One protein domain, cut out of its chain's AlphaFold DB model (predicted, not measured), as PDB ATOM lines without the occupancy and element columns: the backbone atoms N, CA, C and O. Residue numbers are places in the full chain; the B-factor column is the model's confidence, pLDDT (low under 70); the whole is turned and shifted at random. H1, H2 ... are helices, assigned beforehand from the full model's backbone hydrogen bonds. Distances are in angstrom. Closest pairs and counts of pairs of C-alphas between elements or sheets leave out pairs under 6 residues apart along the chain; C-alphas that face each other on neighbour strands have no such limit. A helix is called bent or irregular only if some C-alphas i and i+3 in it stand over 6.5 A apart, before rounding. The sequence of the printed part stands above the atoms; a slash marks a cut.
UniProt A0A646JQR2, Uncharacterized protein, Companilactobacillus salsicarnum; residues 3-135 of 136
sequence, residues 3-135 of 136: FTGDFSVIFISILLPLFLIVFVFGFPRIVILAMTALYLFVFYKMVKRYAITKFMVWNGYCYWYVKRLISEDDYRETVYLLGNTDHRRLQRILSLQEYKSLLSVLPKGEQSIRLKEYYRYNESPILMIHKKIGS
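Overview. This is residues 3 to 135 of the 136 residues of an uncharacterized protein of Companilactobacillus salsicarnum (UniProt A0A646JQR2). The printed part is a long helical hairpin, H1 folded back along H2, with a loose head of short helices, H3 to H7, at the end of H2 away from the turn. Residues 24 to 30, at the turn, stick out at one end, and residues 123 to 130 at the other. The 133 printed residues have eight named helices, H1 to H8 in chain order, and no named strand: all helix. The whole is loose, with a radius of gyration of the C-alphas of 19.8 A, spanning 67 by 29 by 29 A.

Arrangement. H1, residues 3 to 24, was assigned as one helix by its hydrogen bonds but is bent, with C-alphas 13 and 16 6.5 A apart; its arms are H1a, residues 3 to 13, and H1b, residues 16 to 24. H2, residues 29 to 58, is the hub. Its residues 32 to 39 touch H1b in a hairpin at a shallow tilt of 26 degrees; the closest C-alphas, of Val 22 and Ile 32, are 6.6 A apart. Its residues 52 to 57 touch H3, residues 60 to 69, with C-alphas of Met 56 and Tyr 63 closest at 4.1 A. Its residues 49 to 53 touch H4, residues 72 to 80, about perpendicular at 74 degrees, closest at C-alphas of Thr 53 and Thr 78, 6.0 A. Its residues 57 to 58 touch H5, residues 84 to 93, closest at C-alphas of Val 57 and Leu 90, 5.9 A. H6, residues 96 to 103, and H7, residues 108 to 122, only just touch, with 3 pairs of C-alphas within 8 A, closest Leu 103 and Gln 111 at 5.6 A. H8, residues 125 to 133, touches no helix. Every O i to N i+4 pair is within hydrogen-bond range except in H5, with 5 of 6.

Along the chain. H1a begins at C-alpha 3, (-32.254, -40.303, 112.564). H2 measures 42.7 A and H7 21.2 A. H8 ends at C-alpha 133, (-48.857, -65.847, 132.546).

Size, cuts and confidence. The C-alphas farthest apart, of Pro 28 and Ile 133, are 67.8 A apart. The printed part has no cut, and its links are tight. Residues 3 to 10 and 122 to 135 have pLDDT under 70.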
ATOM      1  N   PHE A   3     -33.563 -40.499 113.199       47.06
ATOM      2  CA  PHE A   3     -32.254 -40.303 112.564       47.06
ATOM      3  C   PHE A   3     -31.900 -41.174 111.342       47.06
ATOM      4  O   PHE A   3     -31.318 -40.675 110.382       47.06
ATOM      5  N   THR A   4     -32.247 -42.466 111.326       50.06
ATOM      6  CA  THR A   4     -32.025 -43.315 110.134       50.06
ATOM      7  C   THR A   4     -32.913 -42.890 108.964       50.06
ATOM      8  O   THR A   4     -32.505 -43.022 107.815       50.06
ATOM      9  N   GLY A   5     -34.093 -42.335 109.266       52.53
ATOM     10  CA  GLY A   5     -34.953 -41.677 108.288       52.53
ATOM     11  C   GLY A   5     -34.260 -40.444 107.724       52.53
ATOM     12  O   GLY A   5     -34.016 -40.397 106.528       52.53
ATOM     13  N   ASP A   6     -33.827 -39.527 108.587       59.31
ATOM     14  CA  ASP A   6     -33.230 -38.249 108.182       59.31
ATOM     15  C   ASP A   6     -31.978 -38.422 107.300       59.31
ATOM     16  O   ASP A   6     -31.850 -37.764 106.271       59.31
ATOM     17  N   PHE A   7     -31.083 -39.368 107.620       62.91
ATOM     18  CA  PHE A   7     -29.878 -39.609 106.810       62.91
ATOM     19  C   PHE A   7     -30.190 -40.269 105.455       62.91
ATOM     20  O   PHE A   7     -29.598 -39.918 104.431       62.91
ATOM     21  N   SER A   8     -31.154 -41.198 105.428       64.12
ATOM     22  CA  SER A   8     -31.630 -41.813 104.182       64.12
ATOM     23  C   SER A   8     -32.371 -40.811 103.290       64.12
ATOM     24  O   SER A   8     -32.177 -40.810 102.076       64.12
ATOM     25  N   VAL A   9     -33.134 -39.900 103.899       67.75
ATOM     26  CA  VAL A   9     -33.828 -38.803 103.223       67.75
ATOM     27  C   VAL A   9     -32.813 -37.834 102.629       67.75
ATOM     28  O   VAL A   9     -32.904 -37.542 101.448       67.75
ATOM     29  N   ILE A  10     -31.786 -37.411 103.369       68.25
ATOM     30  CA  ILE A  10     -30.733 -36.529 102.832       68.25
ATOM     31  C   ILE A  10     -30.042 -37.160 101.613       68.25
ATOM     32  O   ILE A  10     -29.826 -36.500 100.598       68.25
ATOM     33  N   PHE A  11     -29.728 -38.450 101.667       70.88
ATOM     34  CA  PHE A  11     -29.098 -39.141 100.544       70.88
ATOM     35  C   PHE A  11     -30.005 -39.253  99.318       70.88
ATOM     36  O   PHE A  11     -29.556 -38.983  98.206       70.88
ATOM     37  N   ILE A  12     -31.274 -39.620  99.509       74.94
ATOM     38  CA  ILE A  12     -32.236 -39.775  98.410       74.94
ATOM     39  C   ILE A  12     -32.660 -38.412  97.848       74.94
ATOM     40  O   ILE A  12     -32.829 -38.279  96.642       74.94
ATOM     41  N   SER A  13     -32.818 -37.398  98.696       76.25
ATOM     42  CA  SER A  13     -33.330 -36.079  98.310       76.25
ATOM     43  C   SER A  13     -32.251 -35.119  97.814       76.25
ATOM     44  O   SER A  13     -32.582 -34.186  97.091       76.25
ATOM     45  N   ILE A  14     -30.981 -35.317  98.187       77.19
ATOM     46  CA  ILE A  14     -29.892 -34.389  97.839       77.19
ATOM     47  C   ILE A  14     -28.791 -35.095  97.052       77.19
ATOM     48  O   ILE A  14     -28.435 -34.650  95.963       77.19
ATOM     49  N   LEU A  15     -28.257 -36.207  97.564       77.69
ATOM     50  CA  LEU A  15     -27.088 -36.843  96.949       77.69
ATOM     51  C   LEU A  15     -27.434 -37.558  95.632       77.69
ATOM     52  O   LEU A  15     -26.681 -37.452  94.667       77.69
ATOM     53  N   LEU A  16     -28.573 -38.255  95.575       79.69
ATOM     54  CA  LEU A  16     -29.029 -38.973  94.382       79.69
ATOM     55  C   LEU A  16     -29.368 -38.025  93.210       79.69
ATOM     56  O   LEU A  16     -28.863 -38.267  92.114       79.69
ATOM     57  N   PRO A  17     -30.130 -36.925  93.388       82.44
ATOM     58  CA  PRO A  17     -30.406 -35.989  92.299       82.44
ATOM     59  C   PRO A  17     -29.146 -35.261  91.834       82.44
ATOM     60  O   PRO A  17     -28.938 -35.115  90.634       82.44
ATOM     61  N   LEU A  18     -28.269 -34.860  92.763       80.62
ATOM     62  CA  LEU A  18     -26.991 -34.227  92.430       80.62
ATOM     63  C   LEU A  18     -26.104 -35.168  91.600       80.62
ATOM     64  O   LEU A  18     -25.522 -34.746  90.603       80.62
ATOM     65  N   PHE A  19     -26.039 -36.448  91.975       80.06
ATOM     66  CA  PHE A  19     -25.319 -37.467  91.212       80.06
ATOM     67  C   PHE A  19     -25.884 -37.623  89.792       80.06
ATOM     68  O   PHE A  19     -25.119 -37.626  88.828       80.06
ATOM     69  N   LEU A  20     -27.214 -37.676  89.649       80.88
ATOM     70  CA  LEU A  20     -27.877 -37.758  88.344       80.88
ATOM     71  C   LEU A  20     -27.602 -36.520  87.479       80.88
ATOM     72  O   LEU A  20     -27.282 -36.666  86.303       80.88
ATOM     73  N   ILE A  21     -27.652 -35.312  88.050       81.12
ATOM     74  CA  ILE A  21     -27.334 -34.061  87.341       81.12
ATOM     75  C   ILE A  21     -25.890 -34.088  86.826       81.12
ATOM     76  O   ILE A  21     -25.649 -33.810  85.652       81.12
ATOM     77  N   VAL A  22     -24.925 -34.474  87.665       78.69
ATOM     78  CA  VAL A  22     -23.509 -34.549  87.262       78.69
ATOM     79  C   VAL A  22     -23.303 -35.535  86.104       78.69
ATOM     80  O   VAL A  22     -22.485 -35.281  85.219       78.69
ATOM     81  N   PHE A  23     -24.064 -36.630  86.075       76.62
ATOM     82  CA  PHE A  23     -23.986 -37.630  85.008       76.62
ATOM     83  C   PHE A  23     -24.670 -37.185  83.704       76.62
ATOM     84  O   PHE A  23     -24.199 -37.522  82.620       76.62
ATOM     85  N   VAL A  24     -25.760 -36.414  83.796       78.06
ATOM     86  CA  VAL A  24     -26.553 -35.957  82.640       78.06
ATOM     87  C   VAL A  24     -25.916 -34.758  81.929       78.06
ATOM     88  O   VAL A  24     -25.950 -34.686  80.704       78.06
ATOM     89  N   PHE A  25     -25.299 -33.830  82.664       78.44
ATOM     90  CA  PHE A  25     -24.808 -32.558  82.109       78.44
ATOM     91  C   PHE A  25     -23.379 -32.608  81.535       78.44
ATOM     92  O   PHE A  25     -22.782 -31.565  81.278       78.44
ATOM     93  N   GLY A  26     -22.817 -33.800  81.306       75.06
ATOM     94  CA  GLY A  26     -21.546 -33.945  80.583       75.06
ATOM     95  C   GLY A  26     -20.334 -33.354  81.311       75.06
ATOM     96  O   GLY A  26     -19.431 -32.810  80.674       75.06
ATOM     97  N   PHE A  27     -20.306 -33.442  82.646       82.44
ATOM     98  CA  PHE A  27     -19.180 -32.971  83.455       82.44
ATOM     99  C   PHE A  27     -17.859 -33.686  83.096       82.44
ATOM    100  O   PHE A  27     -17.869 -34.816  82.596       82.44
ATOM    101  N   PRO A  28     -16.691 -33.077  83.389       88.62
ATOM    102  CA  PRO A  28     -15.396 -33.712  83.158       88.62
ATOM    103  C   PRO A  28     -15.312 -35.085  83.837       88.62
ATOM    104  O   PRO A  28     -15.729 -35.241  84.986       88.62
ATOM    105  N   ARG A  29     -14.701 -36.076  83.169       84.25
ATOM    106  CA  ARG A  29     -14.604 -37.463  83.678       84.25
ATOM    107  C   ARG A  29     -14.037 -37.552  85.098       84.25
ATOM    108  O   ARG A  29     -14.460 -38.406  85.868       84.25
ATOM    109  N   ILE A  30     -13.116 -36.656  85.458       87.94
ATOM    110  CA  ILE A  30     -12.511 -36.626  86.794       87.94
ATOM    111  C   ILE A  30     -13.522 -36.228  87.882       87.94
ATOM    112  O   ILE A  30     -13.509 -36.796  88.970       87.94
ATOM    113  N   VAL A  31     -14.452 -35.322  87.562       85.44
ATOM    114  CA  VAL A  31     -15.536 -34.895  88.458       85.44
ATOM    115  C   VAL A  31     -16.550 -36.023  88.618       85.44
ATOM    116  O   VAL A  31     -16.957 -36.325  89.736       85.44
ATOM    117  N   ILE A  32     -16.896 -36.705  87.523       84.25
ATOM    118  CA  ILE A  32     -17.794 -37.867  87.554       84.25
ATOM    119  C   ILE A  32     -17.202 -38.985  88.425       84.25
ATOM    120  O   ILE A  32     -17.903 -39.538  89.274       84.25
ATOM    121  N   LEU A  33     -15.911 -39.296  88.264       87.12
ATOM    122  CA  LEU A  33     -15.224 -40.309  89.073       87.12
ATOM    123  C   LEU A  33     -15.199 -39.937  90.558       87.12
ATOM    124  O   LEU A  33     -15.548 -40.770  91.396       87.12
ATOM    125  N   ALA A  34     -14.856 -38.690  90.889       87.94
ATOM    126  CA  ALA A  34     -14.848 -38.211  92.271       87.94
ATOM    127  C   ALA A  34     -16.247 -38.278  92.912       87.94
ATOM    128  O   ALA A  34     -16.396 -38.779  94.028       87.94
ATOM    129  N   MET A  35     -17.283 -37.845  92.189       84.69
ATOM    130  CA  MET A  35     -18.670 -37.892  92.662       84.69
ATOM    131  C   MET A  35     -19.179 -39.325  92.824       84.69
ATOM    132  O   MET A  35     -19.861 -39.623  93.802       84.69
ATOM    133  N   THR A  36     -18.809 -40.229  91.914       85.44
ATOM    134  CA  THR A  36     -19.145 -41.657  92.014       85.44
ATOM    135  C   THR A  36     -18.482 -42.291  93.231       85.44
ATOM    136  O   THR A  36     -19.144 -42.993  93.994       85.44
ATOM    137  N   ALA A  37     -17.198 -42.009  93.463       88.56
ATOM    138  CA  ALA A  37     -16.482 -42.508  94.633       88.56
ATOM    139  C   ALA A  37     -17.113 -41.997  95.940       88.56
ATOM    140  O   ALA A  37     -17.346 -42.782  96.860       88.56
ATOM    141  N   LEU A  38     -17.459 -40.705  96.002       87.56
ATOM    142  CA  LEU A  38     -18.151 -40.117  97.148       87.56
ATOM    143  C   LEU A  38     -19.524 -40.766  97.373       87.56
ATOM    144  O   LEU A  38     -19.854 -41.130  98.502       87.56
ATOM    145  N   TYR A  39     -20.305 -40.952  96.307       85.62
ATOM    146  CA  TYR A  39     -21.613 -41.600  96.373       85.62
ATOM    147  C   TYR A  39     -21.504 -43.026  96.919       85.62
ATOM    148  O   TYR A  39     -22.187 -43.365  97.888       85.62
ATOM    149  N   LEU A  40     -20.606 -43.840  96.356       88.19
ATOM    150  CA  LEU A  40     -20.375 -45.217  96.798       88.19
ATOM    151  C   LEU A  40     -19.898 -45.276  98.250       88.19
ATOM    152  O   LEU A  40     -20.351 -46.133  99.006       88.19
ATOM    153  N   PHE A  41     -19.036 -44.350  98.664       87.81
ATOM    154  CA  PHE A  41     -18.559 -44.273 100.042       87.81
ATOM    155  C   PHE A  41     -19.688 -43.962 101.035       87.81
ATOM    156  O   PHE A  41     -19.817 -44.633 102.065       87.81
ATOM    157  N   VAL A  42     -20.535 -42.975 100.729       85.50
ATOM    158  CA  VAL A  42     -21.685 -42.624 101.580       85.50
ATOM    159  C   VAL A  42     -22.710 -43.759 101.596       85.50
ATOM    160  O   VAL A  42     -23.202 -44.127 102.667       85.50
ATOM    161  N   PHE A  43     -22.990 -44.356 100.437       84.19
ATOM    162  CA  PHE A  43     -23.889 -45.500 100.317       84.19
ATOM    163  C   PHE A  43     -23.398 -46.688 101.148       84.19
ATOM    164  O   PHE A  43     -24.154 -47.236 101.953       84.19
ATOM    165  N   TYR A  44     -22.113 -47.033 101.034       87.38
ATOM    166  CA  TYR A  44     -21.486 -48.083 101.830       87.38
ATOM    167  C   TYR A  44     -21.653 -47.828 103.331       87.38
ATOM    168  O   TYR A  44     -22.098 -48.720 104.056       87.38
ATOM    169  N   LYS A  45     -21.364 -46.607 103.806       85.06
ATOM    170  CA  LYS A  45     -21.547 -46.254 105.224       85.06
ATOM    171  C   LYS A  45     -22.988 -46.455 105.679       85.06
ATOM    172  O   LYS A  45     -23.213 -46.981 106.768       85.06
ATOM    173  N   MET A  46     -23.960 -46.077 104.855       83.62
ATOM    174  CA  MET A  46     -25.370 -46.269 105.180       83.62
ATOM    175  C   MET A  46     -25.780 -47.734 105.244       83.62
ATOM    176  O   MET A  46     -26.386 -48.148 106.236       83.62
ATOM    177  N   VAL A  47     -25.412 -48.529 104.240       84.88
ATOM    178  CA  VAL A  47     -25.713 -49.966 104.218       84.88
ATOM    179  C   VAL A  47     -25.054 -50.665 105.405       84.88
ATOM    180  O   VAL A  47     -25.724 -51.417 106.114       84.88
ATOM    181  N   LYS A  48     -23.780 -50.358 105.687       87.44
ATOM    182  CA  LYS A  48     -23.045 -50.892 106.842       87.44
ATOM    183  C   LYS A  48     -23.787 -50.603 108.151       87.44
ATOM    184  O   LYS A  48     -24.073 -51.529 108.906       87.44
ATOM    185  N   ARG A  49     -24.151 -49.342 108.409       84.56
ATOM    186  CA  ARG A  49     -24.856 -48.936 109.643       84.56
ATOM    187  C   ARG A  49     -26.224 -49.591 109.778       84.56
ATOM    188  O   ARG A  49     -26.585 -50.042 110.868       84.56
ATOM    189  N   TYR A  50     -26.975 -49.661 108.680       84.38
ATOM    190  CA  TYR A  50     -28.277 -50.319 108.659       84.38
ATOM    191  C   TYR A  50     -28.139 -51.807 108.994       84.38
ATOM    192  O   TYR A  50     -28.838 -52.299 109.882       84.38
ATOM    193  N   ALA A  51     -27.201 -52.499 108.342       86.50
ATOM    194  CA  ALA A  51     -26.940 -53.911 108.580       86.50
ATOM    195  C   ALA A  51     -26.552 -54.164 110.043       86.50
ATOM    196  O   ALA A  51     -27.211 -54.962 110.709       86.50
ATOM    197  N   ILE A  52     -25.566 -53.431 110.576       88.81
ATOM    198  CA  ILE A  52     -25.113 -53.578 111.970       88.81
ATOM    199  C   ILE A  52     -26.277 -53.365 112.941       88.81
ATOM    200  O   ILE A  52     -26.513 -54.211 113.802       88.81
ATOM    201  N   THR A  53     -27.059 -52.296 112.766       87.25
ATOM    202  CA  THR A  53     -28.226 -52.021 113.618       87.25
ATOM    203  C   THR A  53     -29.232 -53.172 113.585       87.25
ATOM    204  O   THR A  53     -29.699 -53.624 114.632       87.25
ATOM    205  N   LYS A  54     -29.575 -53.674 112.392       86.94
ATOM    206  CA  LYS A  54     -30.561 -54.754 112.257       86.94
ATOM    207  C   LYS A  54     -30.064 -56.073 112.825       86.94
ATOM    208  O   LYS A  54     -30.842 -56.734 113.509       86.94
ATOM    209  N   PHE A  55     -28.795 -56.418 112.623       87.75
ATOM    210  CA  PHE A  55     -28.204 -57.607 113.231       87.75
ATOM    211  C   PHE A  55     -28.133 -57.489 114.756       87.75
ATOM    212  O   PHE A  55     -28.539 -58.416 115.455       87.75
ATOM    213  N   MET A  56     -27.707 -56.339 115.281       87.38
ATOM    214  CA  MET A  56     -27.569 -56.106 116.721       87.38
ATOM    215  C   MET A  56     -28.902 -56.245 117.475       87.38
ATOM    216  O   MET A  56     -28.930 -56.661 118.628       87.38
ATOM    217  N   VAL A  57     -30.014 -55.914 116.822       88.06
ATOM    218  CA  VAL A  57     -31.358 -55.884 117.422       88.06
ATOM    219  C   VAL A  57     -32.163 -57.162 117.112       88.06
ATOM    220  O   VAL A  57     -33.280 -57.331 117.604       88.06
ATOM    221  N   TRP A  58     -31.623 -58.073 116.295       83.69
ATOM    222  CA  TRP A  58     -32.324 -59.279 115.841       83.69
ATOM    223  C   TRP A  58     -32.583 -60.279 116.980       83.69
ATOM    224  O   TRP A  58     -33.697 -60.767 117.141       83.69
ATOM    225  N   ASN A  59     -31.544 -60.592 117.758       84.12
ATOM    226  CA  ASN A  59     -31.538 -61.556 118.866       84.12
ATOM    227  C   ASN A  59     -30.359 -61.215 119.802       84.12
ATOM    228  O   ASN A  59     -29.381 -60.616 119.361       84.12
ATOM    229  N   GLY A  60     -30.422 -61.617 121.074       77.50
ATOM    230  CA  GLY A  60     -29.329 -61.510 122.047       77.50
ATOM    231  C   GLY A  60     -28.026 -62.159 121.610       77.50
ATOM    232  O   GLY A  60     -26.974 -61.554 121.792       77.50
ATOM    233  N   TYR A  61     -28.071 -63.317 120.946       83.06
ATOM    234  CA  TYR A  61     -26.853 -63.912 120.380       83.06
ATOM    235  C   TYR A  61     -26.214 -62.998 119.328       83.06
ATOM    236  O   TYR A  61     -25.012 -62.741 119.371       83.06
ATOM    237  N   CYS A  62     -27.027 -62.440 118.425       85.44
ATOM    238  CA  CYS A  62     -26.553 -61.512 117.403       85.44
ATOM    239  C   CYS A  62     -26.024 -60.212 118.017       85.44
ATOM    240  O   CYS A  62     -25.006 -59.707 117.555       85.44
ATOM    241  N   TYR A  63     -26.661 -59.697 119.073       88.88
ATOM    242  CA  TYR A  63     -26.182 -58.520 119.798       88.88
ATOM    243  C   TYR A  63     -24.734 -58.700 120.267       88.88
ATOM    244  O   TYR A  63     -23.866 -57.892 119.936       88.88
ATOM    245  N   TRP A  64     -24.468 -59.776 121.012       86.44
ATOM    246  CA  TRP A  64     -23.146 -60.034 121.579       86.44
ATOM    247  C   TRP A  64     -22.104 -60.338 120.511       86.44
ATOM    248  O   TRP A  64     -20.975 -59.854 120.599       86.44
ATOM    249  N   TYR A  65     -22.496 -61.092 119.485       89.62
ATOM    250  CA  TYR A  65     -21.629 -61.391 118.356       89.62
ATOM    251  C   TYR A  65     -21.218 -60.114 117.615       89.62
ATOM    252  O   TYR A  65     -20.029 -59.855 117.453       89.62
ATOM    253  N   VAL A  66     -22.187 -59.270 117.248       89.44
ATOM    254  CA  VAL A  66     -21.935 -58.000 116.554       89.44
ATOM    255  C   VAL A  66     -21.100 -57.063 117.418       89.44
ATOM    256  O   VAL A  66     -20.112 -56.530 116.923       89.44
ATOM    257  N   LYS A  67     -21.428 -56.914 118.710       88.75
ATOM    258  CA  LYS A  67     -20.668 -56.067 119.644       88.75
ATOM    259  C   LYS A  67     -19.186 -56.451 119.711       88.75
ATOM    260  O   LYS A  67     -18.350 -55.576 119.889       88.75
ATOM    261  N   ARG A  68     -18.858 -57.740 119.577       89.94
ATOM    262  CA  ARG A  68     -17.470 -58.228 119.590       89.94
ATOM    263  C   ARG A  68     -16.734 -57.989 118.267       89.94
ATOM    264  O   ARG A  68     -15.509 -57.960 118.259       89.94
ATOM    265  N   LEU A  69     -17.471 -57.885 117.165       91.62
ATOM    266  CA  LEU A  69     -16.924 -57.868 115.805       91.62
ATOM    267  C   LEU A  69     -16.694 -56.450 115.270       91.62
ATOM    268  O   LEU A  69     -15.856 -56.256 114.394       91.62
ATOM    269  N   ILE A  70     -17.446 -55.469 115.769       91.62
ATOM    270  CA  ILE A  70     -17.359 -54.073 115.326       91.62
ATOM    271  C   ILE A  70     -16.420 -53.252 116.214       91.62
ATOM    272  O   ILE A  70     -16.184 -53.596 117.372       91.62
ATOM    273  N   SER A  71     -15.898 -52.148 115.675       91.31
ATOM    274  CA  SER A  71     -15.100 -51.201 116.458       91.31
ATOM    275  C   SER A  71     -15.957 -50.468 117.493       91.31
ATOM    276  O   SER A  71     -17.181 -50.381 117.371       91.31
ATOM    277  N   GLU A  72     -15.312 -49.897 118.510       88.56
ATOM    278  CA  GLU A  72     -16.010 -49.106 119.528       88.56
ATOM    279  C   GLU A  72     -16.706 -47.872 118.927       88.56
ATOM    280  O   GLU A  72     -17.826 -47.546 119.322       88.56
ATOM    281  N   ASP A  73     -16.099 -47.246 117.916       88.06
ATOM    282  CA  ASP A  73     -16.694 -46.121 117.185       88.06
ATOM    283  C   ASP A  73     -17.952 -46.540 116.418       88.06
ATOM    284  O   ASP A  73     -18.996 -45.891 116.536       88.06
ATOM    285  N   ASP A  74     -17.884 -47.658 115.681       87.62
ATOM    286  CA  ASP A  74     -19.041 -48.215 114.973       87.62
ATOM    287  C   ASP A  74     -20.147 -48.592 115.972       87.62
ATOM    288  O   ASP A  74     -21.332 -48.374 115.704       87.62
ATOM    289  N   TYR A  75     -19.783 -49.136 117.139       89.38
ATOM    290  CA  TYR A  75     -20.728 -49.481 118.200       89.38
ATOM    291  C   TYR A  75     -21.412 -48.240 118.775       89.38
ATOM    292  O   TYR A  75     -22.642 -48.192 118.829       89.38
ATOM    293  N   ARG A  76     -20.643 -47.216 119.159       87.31
ATOM    294  CA  ARG A  76     -21.171 -45.953 119.696       87.31
ATOM    295  C   ARG A  76     -22.104 -45.281 118.695       87.31
ATOM    296  O   ARG A  76     -23.199 -44.862 119.067       87.31
ATOM    297  N   GLU A  77     -21.698 -45.215 117.432       85.88
ATOM    298  CA  GLU A  77     -22.519 -44.651 116.365       85.88
ATOM    299  C   GLU A  77     -23.806 -45.455 116.149       85.88
ATOM    300  O   GLU A  77     -24.893 -44.881 116.067       85.88
ATOM    301  N   THR A  78     -23.714 -46.785 116.126       87.50
ATOM    302  CA  THR A  78     -24.888 -47.659 116.007       87.50
ATOM    303  C   THR A  78     -25.856 -47.431 117.165       87.50
ATOM    304  O   THR A  78     -27.051 -47.266 116.930       87.50
ATOM    305  N   VAL A  79     -25.359 -47.382 118.406       87.62
ATOM    306  CA  VAL A  79     -26.188 -47.163 119.600       87.62
ATOM    307  C   VAL A  79     -26.864 -45.792 119.574       87.62
ATOM    308  O   VAL A  79     -28.038 -45.691 119.929       87.62
ATOM    309  N   TYR A  80     -26.164 -44.761 119.104       84.81
ATOM    310  CA  TYR A  80     -26.723 -43.419 118.926       84.81
ATOM    311  C   TYR A  80     -27.864 -43.379 117.902       84.81
ATOM    312  O   TYR A  80     -28.846 -42.659 118.068       84.81
ATOM    313  N   LEU A  81     -27.771 -44.196 116.853       82.06
ATOM    314  CA  LEU A  81     -28.753 -44.236 115.767       82.06
ATOM    315  C   LEU A  81     -29.962 -45.142 116.048       82.06
ATOM    316  O   LEU A  81     -30.884 -45.198 115.222       82.06
ATOM    317  N   LEU A  82     -29.993 -45.839 117.186       85.69
ATOM    318  CA  LEU A  82     -31.092 -46.733 117.539       85.69
ATOM    319  C   LEU A  82     -32.421 -45.976 117.665       85.69
ATOM    320  O   LEU A  82     -32.583 -45.002 118.407       85.69
ATOM    321  N   GLY A  83     -33.438 -46.474 116.962       82.94
ATOM    322  CA  GLY A  83     -34.800 -45.984 117.123       82.94
ATOM    323  C   GLY A  83     -35.449 -46.496 118.412       82.94
ATOM    324  O   GLY A  83     -35.032 -47.493 118.995       82.94
ATOM    325  N   ASN A  84     -36.558 -45.878 118.826       83.19
ATOM    326  CA  ASN A  84     -37.327 -46.332 119.998       83.19
ATOM    327  C   ASN A  84     -37.773 -47.799 119.866       83.19
ATOM    328  O   ASN A  84     -37.802 -48.532 120.849       83.19
ATOM    329  N   THR A  85     -38.118 -48.243 118.656       83.88
ATOM    330  CA  THR A  85     -38.478 -49.640 118.369       83.88
ATOM    331  C   THR A  85     -37.308 -50.592 118.573       83.88
ATOM    332  O   THR A  85     -37.504 -51.696 119.076       83.88
ATOM    333  N   ASP A  86     -36.105 -50.159 118.203       87.12
ATOM    334  CA  ASP A  86     -34.896 -50.959 118.330       87.12
ATOM    335  C   ASP A  86     -34.468 -51.043 119.797       87.12
ATOM    336  O   ASP A  86     -34.233 -52.137 120.304       87.12
ATOM    337  N   HIS A  87     -34.525 -49.921 120.523       88.12
ATOM    338  CA  HIS A  87     -34.382 -49.907 121.977       88.12
ATOM    339  C   HIS A  87     -35.381 -50.854 122.651       88.12
ATOM    340  O   HIS A  87     -34.967 -51.695 123.436       88.12
ATOM    341  N   ARG A  88     -36.675 -50.822 122.302       85.19
ATOM    342  CA  ARG A  88     -37.679 -51.754 122.866       85.19
ATOM    343  C   ARG A  88     -37.397 -53.227 122.564       85.19
ATOM    344  O   ARG A  88     -37.787 -54.099 123.336       85.19
ATOM    345  N   ARG A  89     -36.791 -53.539 121.417       86.69
ATOM    346  CA  ARG A  89     -36.357 -54.910 121.105       86.69
ATOM    347  C   ARG A  89     -35.157 -55.295 121.964       86.69
ATOM    348  O   ARG A  89     -35.207 -56.332 122.614       86.69
ATOM    349  N   LEU A  90     -34.152 -54.428 122.061       88.38
ATOM    350  CA  LEU A  90     -32.984 -54.641 122.920       88.38
ATOM    351  C   LEU A  90     -33.361 -54.785 124.398       88.38
ATOM    352  O   LEU A  90     -32.798 -55.627 125.076       88.38
ATOM    353  N   GLN A  91     -34.362 -54.052 124.882       88.56
ATOM    354  CA  GLN A  91     -34.878 -54.173 126.253       88.56
ATOM    355  C   GLN A  91     -35.541 -55.524 126.552       88.56
ATOM    356  O   GLN A  91     -35.611 -55.920 127.709       88.56
ATOM    357  N   ARG A  92     -36.058 -56.219 125.530       84.00
ATOM    358  CA  ARG A  92     -36.606 -57.580 125.673       84.00
ATOM    359  C   ARG A  92     -35.525 -58.655 125.618       84.00
ATOM    360  O   ARG A  92     -35.759 -59.769 126.062       84.00
ATOM    361  N   ILE A  93     -34.389 -58.320 125.021       87.31
ATOM    362  CA  ILE A  93     -33.280 -59.231 124.761       87.31
ATOM    363  C   ILE A  93     -32.240 -59.170 125.886       87.31
ATOM    364  O   ILE A  93     -31.717 -60.199 126.298       87.31
ATOM    365  N   LEU A  94     -31.921 -57.961 126.346       86.50
ATOM    366  CA  LEU A  94     -30.880 -57.676 127.323       86.50
ATOM    367  C   LEU A  94     -31.473 -57.540 128.722       86.50
ATOM    368  O   LEU A  94     -32.574 -57.014 128.906       86.50
ATOM    369  N   SER A  95     -30.698 -57.933 129.728       86.56
ATOM    370  CA  SER A  95     -30.978 -57.589 131.118       86.56
ATOM    371  C   SER A  95     -30.881 -56.074 131.345       86.56
ATOM    372  O   SER A  95     -30.246 -55.334 130.591       86.56
ATOM    373  N   LEU A  96     -31.470 -55.590 132.443       86.00
ATOM    374  CA  LEU A  96     -31.412 -54.171 132.810       86.00
ATOM    375  C   LEU A  96     -29.968 -53.656 132.940       86.00
ATOM    376  O   LEU A  96     -29.679 -52.524 132.550       86.00
ATOM    377  N   GLN A  97     -29.062 -54.463 133.493       87.56
ATOM    378  CA  GLN A  97     -27.666 -54.068 133.680       87.56
ATOM    379  C   GLN A  97     -26.929 -53.958 132.341       87.56
ATOM    380  O   GLN A  97     -26.225 -52.977 132.101       87.56
ATOM    381  N   GLU A  98     -27.151 -54.911 131.438       89.88
ATOM    382  CA  GLU A  98     -26.585 -54.885 130.086       89.88
ATOM    383  C   GLU A  98     -27.151 -53.726 129.264       89.88
ATOM    384  O   GLU A  98     -26.405 -53.041 128.567       89.88
ATOM    385  N   TYR A  99     -28.449 -53.444 129.393       89.75
ATOM    386  CA  TYR A  99     -29.071 -52.300 128.736       89.75
ATOM    387  C   TYR A  99     -28.523 -50.968 129.272       89.75
ATOM    388  O   TYR A  99     -28.259 -50.058 128.491       89.75
ATOM    389  N   LYS A 100     -28.257 -50.848 130.581       89.44
ATOM    390  CA  LYS A 100     -27.558 -49.678 131.150       89.44
ATOM    391  C   LYS A 100     -26.126 -49.550 130.627       89.44
ATOM    392  O   LYS A 100     -25.700 -48.441 130.317       89.44
ATOM    393  N   SER A 101     -25.405 -50.665 130.486       90.19
ATOM    394  CA  SER A 101     -24.075 -50.678 129.860       90.19
ATOM    395  C   SER A 101     -24.143 -50.209 128.404       90.19
ATOM    396  O   SER A 101     -23.344 -49.368 128.006       90.19
ATOM    397  N   LEU A 102     -25.144 -50.650 127.638       90.94
ATOM    398  CA  LEU A 102     -25.394 -50.144 126.288       90.94
ATOM    399  C   LEU A 102     -25.673 -48.639 126.289       90.94
ATOM    400  O   LEU A 102     -25.131 -47.927 125.459       90.94
ATOM    401  N   LEU A 103     -26.482 -48.125 127.215       91.31
ATOM    402  CA  LEU A 103     -26.765 -46.688 127.275       91.31
ATOM    403  C   LEU A 103     -25.542 -45.858 127.688       91.31
ATOM    404  O   LEU A 103     -25.494 -44.677 127.363       91.31
ATOM    405  N   SER A 104     -24.541 -46.441 128.352       89.50
ATOM    406  CA  SER A 104     -23.376 -45.695 128.853       89.50
ATOM    407  C   SER A 104     -22.568 -44.971 127.765       89.50
ATOM    408  O   SER A 104     -21.950 -43.949 128.057       89.50
ATOM    409  N   VAL A 105     -22.628 -45.434 126.509       89.38
ATOM    410  CA  VAL A 105     -21.992 -44.765 125.356       89.38
ATOM    411  C   VAL A 105     -22.742 -43.516 124.880       89.38
ATOM    412  O   VAL A 105     -22.169 -42.710 124.145       89.38
ATOM    413  N   LEU A 106     -23.996 -43.321 125.296       87.69
ATOM    414  CA  LEU A 106     -24.796 -42.144 124.951       87.69
ATOM    415  C   LEU A 106     -24.502 -40.956 125.881       87.69
ATOM    416  O   LEU A 106     -24.051 -41.146 127.011       87.69
ATOM    417  N   PRO A 107     -24.818 -39.715 125.478       86.69
ATOM    418  CA  PRO A 107     -24.778 -38.563 126.375       86.69
ATOM    419  C   PRO A 107     -25.734 -38.729 127.568       86.69
ATOM    420  O   PRO A 107     -26.842 -39.241 127.415       86.69
ATOM    421  N   LYS A 108     -25.356 -38.226 128.755       85.69
ATOM    422  CA  LYS A 108     -26.139 -38.378 130.005       85.69
ATOM    423  C   LYS A 108     -27.611 -37.953 129.883       85.69
ATOM    424  O   LYS A 108     -28.480 -38.581 130.484       85.69
ATOM    425  N   GLY A 109     -27.897 -36.906 129.107       84.31
ATOM    426  CA  GLY A 109     -29.268 -36.443 128.865       84.31
ATOM    427  C   GLY A 109     -30.111 -37.448 128.080       84.31
ATOM    428  O   GLY A 109     -31.287 -37.630 128.363       84.31
ATOM    429  N   GLU A 110     -29.506 -38.164 127.139       86.12
ATOM    430  CA  GLU A 110     -30.206 -39.175 126.350       86.12
ATOM    431  C   GLU A 110     -30.351 -40.487 127.129       86.12
ATOM    432  O   GLU A 110     -31.408 -41.117 127.095       86.12
ATOM    433  N   GLN A 111     -29.344 -40.842 127.935       88.75
ATOM    434  CA  GLN A 111     -29.417 -41.975 128.863       88.75
ATOM    435  C   GLN A 111     -30.641 -41.891 129.781       88.75
ATOM    436  O   GLN A 111     -31.385 -42.866 129.909       88.75
ATOM    437  N   SER A 112     -30.869 -40.732 130.407       85.50
ATOM    438  CA  SER A 112     -31.972 -40.545 131.355       85.50
ATOM    439  C   SER A 112     -33.338 -40.649 130.674       85.50
ATOM    440  O   SER A 112     -34.242 -41.292 131.213       85.50
ATOM    441  N   ILE A 113     -33.474 -40.110 129.458       87.44
ATOM    442  CA  ILE A 113     -34.689 -40.229 128.641       87.44
ATOM    443  C   ILE A 113     -34.973 -41.701 128.327       87.44
ATOM    444  O   ILE A 113     -36.075 -42.188 128.590       87.44
ATOM    445  N   ARG A 114     -33.974 -42.440 127.828       86.88
ATOM    446  CA  ARG A 114     -34.123 -43.860 127.467       86.88
ATOM    447  C   ARG A 114     -34.418 -44.750 128.666       86.88
ATOM    448  O   ARG A 114     -35.193 -45.699 128.548       86.88
ATOM    449  N   LEU A 115     -33.822 -44.451 129.816       87.69
ATOM    450  CA  LEU A 115     -34.065 -45.201 131.043       87.69
ATOM    451  C   LEU A 115     -35.467 -44.912 131.606       87.69
ATOM    452  O   LEU A 115     -36.152 -45.831 132.047       87.69
ATOM    453  N   LYS A 116     -35.942 -43.665 131.517       87.00
ATOM    454  CA  LYS A 116     -37.325 -43.312 131.872       87.00
ATOM    455  C   LYS A 116     -38.341 -44.009 130.960       87.00
ATOM    456  O   LYS A 116     -39.355 -44.504 131.446       87.00
ATOM    457  N   GLU A 117     -38.065 -44.087 129.655       85.88
ATOM    458  CA  GLU A 117     -38.887 -44.856 128.708       85.88
ATOM    459  C   GLU A 117     -38.926 -46.352 129.054       85.88
ATOM    460  O   GLU A 117     -39.994 -46.959 128.969       85.88
ATOM    461  N   TYR A 118     -37.794 -46.934 129.471       84.38
ATOM    462  CA  TYR A 118     -37.715 -48.333 129.901       84.38
ATOM    463  C   TYR A 118     -38.652 -48.628 131.078       84.38
ATOM    464  O   TYR A 118     -39.473 -49.540 130.986       84.38
ATOM    465  N   TYR A 119     -38.564 -47.844 132.161       83.38
ATOM    466  CA  TYR A 119     -39.410 -48.057 133.342       83.38
ATOM    467  C   TYR A 119     -40.887 -47.870 133.003       83.38
ATOM    468  O   TYR A 119     -41.691 -48.750 133.281       83.38
ATOM    469  N   ARG A 120     -41.231 -46.808 132.265       81.88
ATOM    470  CA  ARG A 120     -42.614 -46.561 131.831       81.88
ATOM    471  C   ARG A 120     -43.200 -47.714 131.007       81.88
ATOM    472  O   ARG A 120     -44.392 -47.986 131.101       81.88
ATOM    473  N   TYR A 121     -42.393 -48.356 130.161       73.19
ATOM    474  CA  TYR A 121     -42.848 -49.470 129.331       73.19
ATOM    475  C   TYR A 121     -43.015 -50.761 130.141       73.19
ATOM    476  O   TYR A 121     -44.031 -51.438 130.001       73.19
ATOM    477  N   ASN A 122     -42.059 -51.078 131.017       69.81
ATOM    478  CA  ASN A 122     -42.076 -52.315 131.802       69.81
ATOM    479  C   ASN A 122     -42.980 -52.261 133.044       69.81
ATOM    480  O   ASN A 122     -43.405 -53.311 133.519       69.81
ATOM    481  N   GLU A 123     -43.314 -51.071 133.541       66.56
ATOM    482  CA  GLU A 123     -44.301 -50.867 134.611       66.56
ATOM    483  C   GLU A 123     -45.742 -50.774 134.082       66.56
ATOM    484  O   GLU A 123     -46.686 -50.628 134.857       66.56
ATOM    485  N   SER A 124     -45.946 -50.880 132.764       59.66
ATOM    486  CA  SER A 124     -47.290 -50.895 132.193       59.66
ATOM    487  C   SER A 124     -48.049 -52.160 132.637       59.66
ATOM    488  O   SER A 124     -47.555 -53.275 132.421       59.66
ATOM    489  N   PRO A 125     -49.267 -52.030 133.201       54.22
ATOM    490  CA  PRO A 125     -50.017 -53.151 133.777       54.22
ATOM    491  C   PRO A 125     -50.304 -54.279 132.771       54.22
ATOM    492  O   PRO A 125     -50.369 -55.445 133.148       54.22
ATOM    493  N   ILE A 126     -50.379 -53.963 131.476       56.94
ATOM    494  CA  ILE A 126     -50.618 -54.930 130.392       56.94
ATOM    495  C   ILE A 126     -49.443 -55.923 130.240       56.94
ATOM    496  O   ILE A 126     -49.654 -57.104 129.968       56.94
ATOM    497  N   LEU A 127     -48.199 -55.476 130.451       54.06
ATOM    498  CA  LEU A 127     -47.004 -56.328 130.337       54.06
ATOM    499  C   LEU A 127     -46.694 -57.089 131.630       54.06
ATOM    500  O   LEU A 127     -46.178 -58.206 131.559       54.06
ATOM    501  N   MET A 128     -47.059 -56.539 132.795       54.31
ATOM    502  CA  MET A 128     -46.980 -57.278 134.062       54.31
ATOM    503  C   MET A 128     -47.859 -58.535 134.036       54.31
ATOM    504  O   MET A 128     -47.430 -59.583 134.512       54.31
ATOM    505  N   ILE A 129     -49.047 -58.459 133.426       54.00
ATOM    506  CA  ILE A 129     -49.957 -59.604 133.269       54.00
ATOM    507  C   ILE A 129     -49.347 -60.659 132.332       54.00
ATOM    508  O   ILE A 129     -49.276 -61.831 132.691       54.00
ATOM    509  N   HIS A 130     -48.816 -60.254 131.174       51.97
ATOM    510  CA  HIS A 130     -48.198 -61.184 130.219       51.97
ATOM    511  C   HIS A 130     -46.960 -61.904 130.777       51.97
ATOM    512  O   HIS A 130     -46.775 -63.093 130.520       51.97
ATOM    513  N   LYS A 131     -46.127 -61.212 131.566       53.50
ATOM    514  CA  LYS A 131     -44.959 -61.822 132.217       53.50
ATOM    515  C   LYS A 131     -45.360 -62.837 133.293       53.50
ATOM    516  O   LYS A 131     -44.648 -63.814 133.486       53.50
ATOM    517  N   LYS A 132     -46.496 -62.617 133.965       50.78
ATOM    518  CA  LYS A 132     -47.026 -63.501 135.013       50.78
ATOM    519  C   LYS A 132     -47.688 -64.766 134.449       50.78
ATOM    520  O   LYS A 132     -47.690 -65.785 135.121       50.78
ATOM    521  N   ILE A 133     -48.226 -64.703 133.228       53.09
ATOM    522  CA  ILE A 133     -48.857 -65.847 132.546       53.09
ATOM    523  C   ILE A 133     -47.813 -66.747 131.860       53.09
ATOM    524  O   ILE A 133     -47.994 -67.953 131.815       53.09
ATOM    525  N   GLY A 134     -46.708 -66.189 131.350       48.44
ATOM    526  CA  GLY A 134     -45.644 -66.962 130.685       48.44
ATOM    527  C   GLY A 134     -44.607 -67.613 131.614       48.44
ATOM    528  O   GLY A 134     -43.631 -68.162 131.113       48.44
ATOM    529  N   SER A 135     -44.766 -67.501 132.938       48.28
ATOM    530  CA  SER A 135     -43.885 -68.120 133.943       48.28
ATOM    531  C   SER A 135     -44.607 -69.122 134.856       48.28
ATOM    532  O   SER A 135     -44.095 -69.417 135.937       48.28
TER     533      SER A 135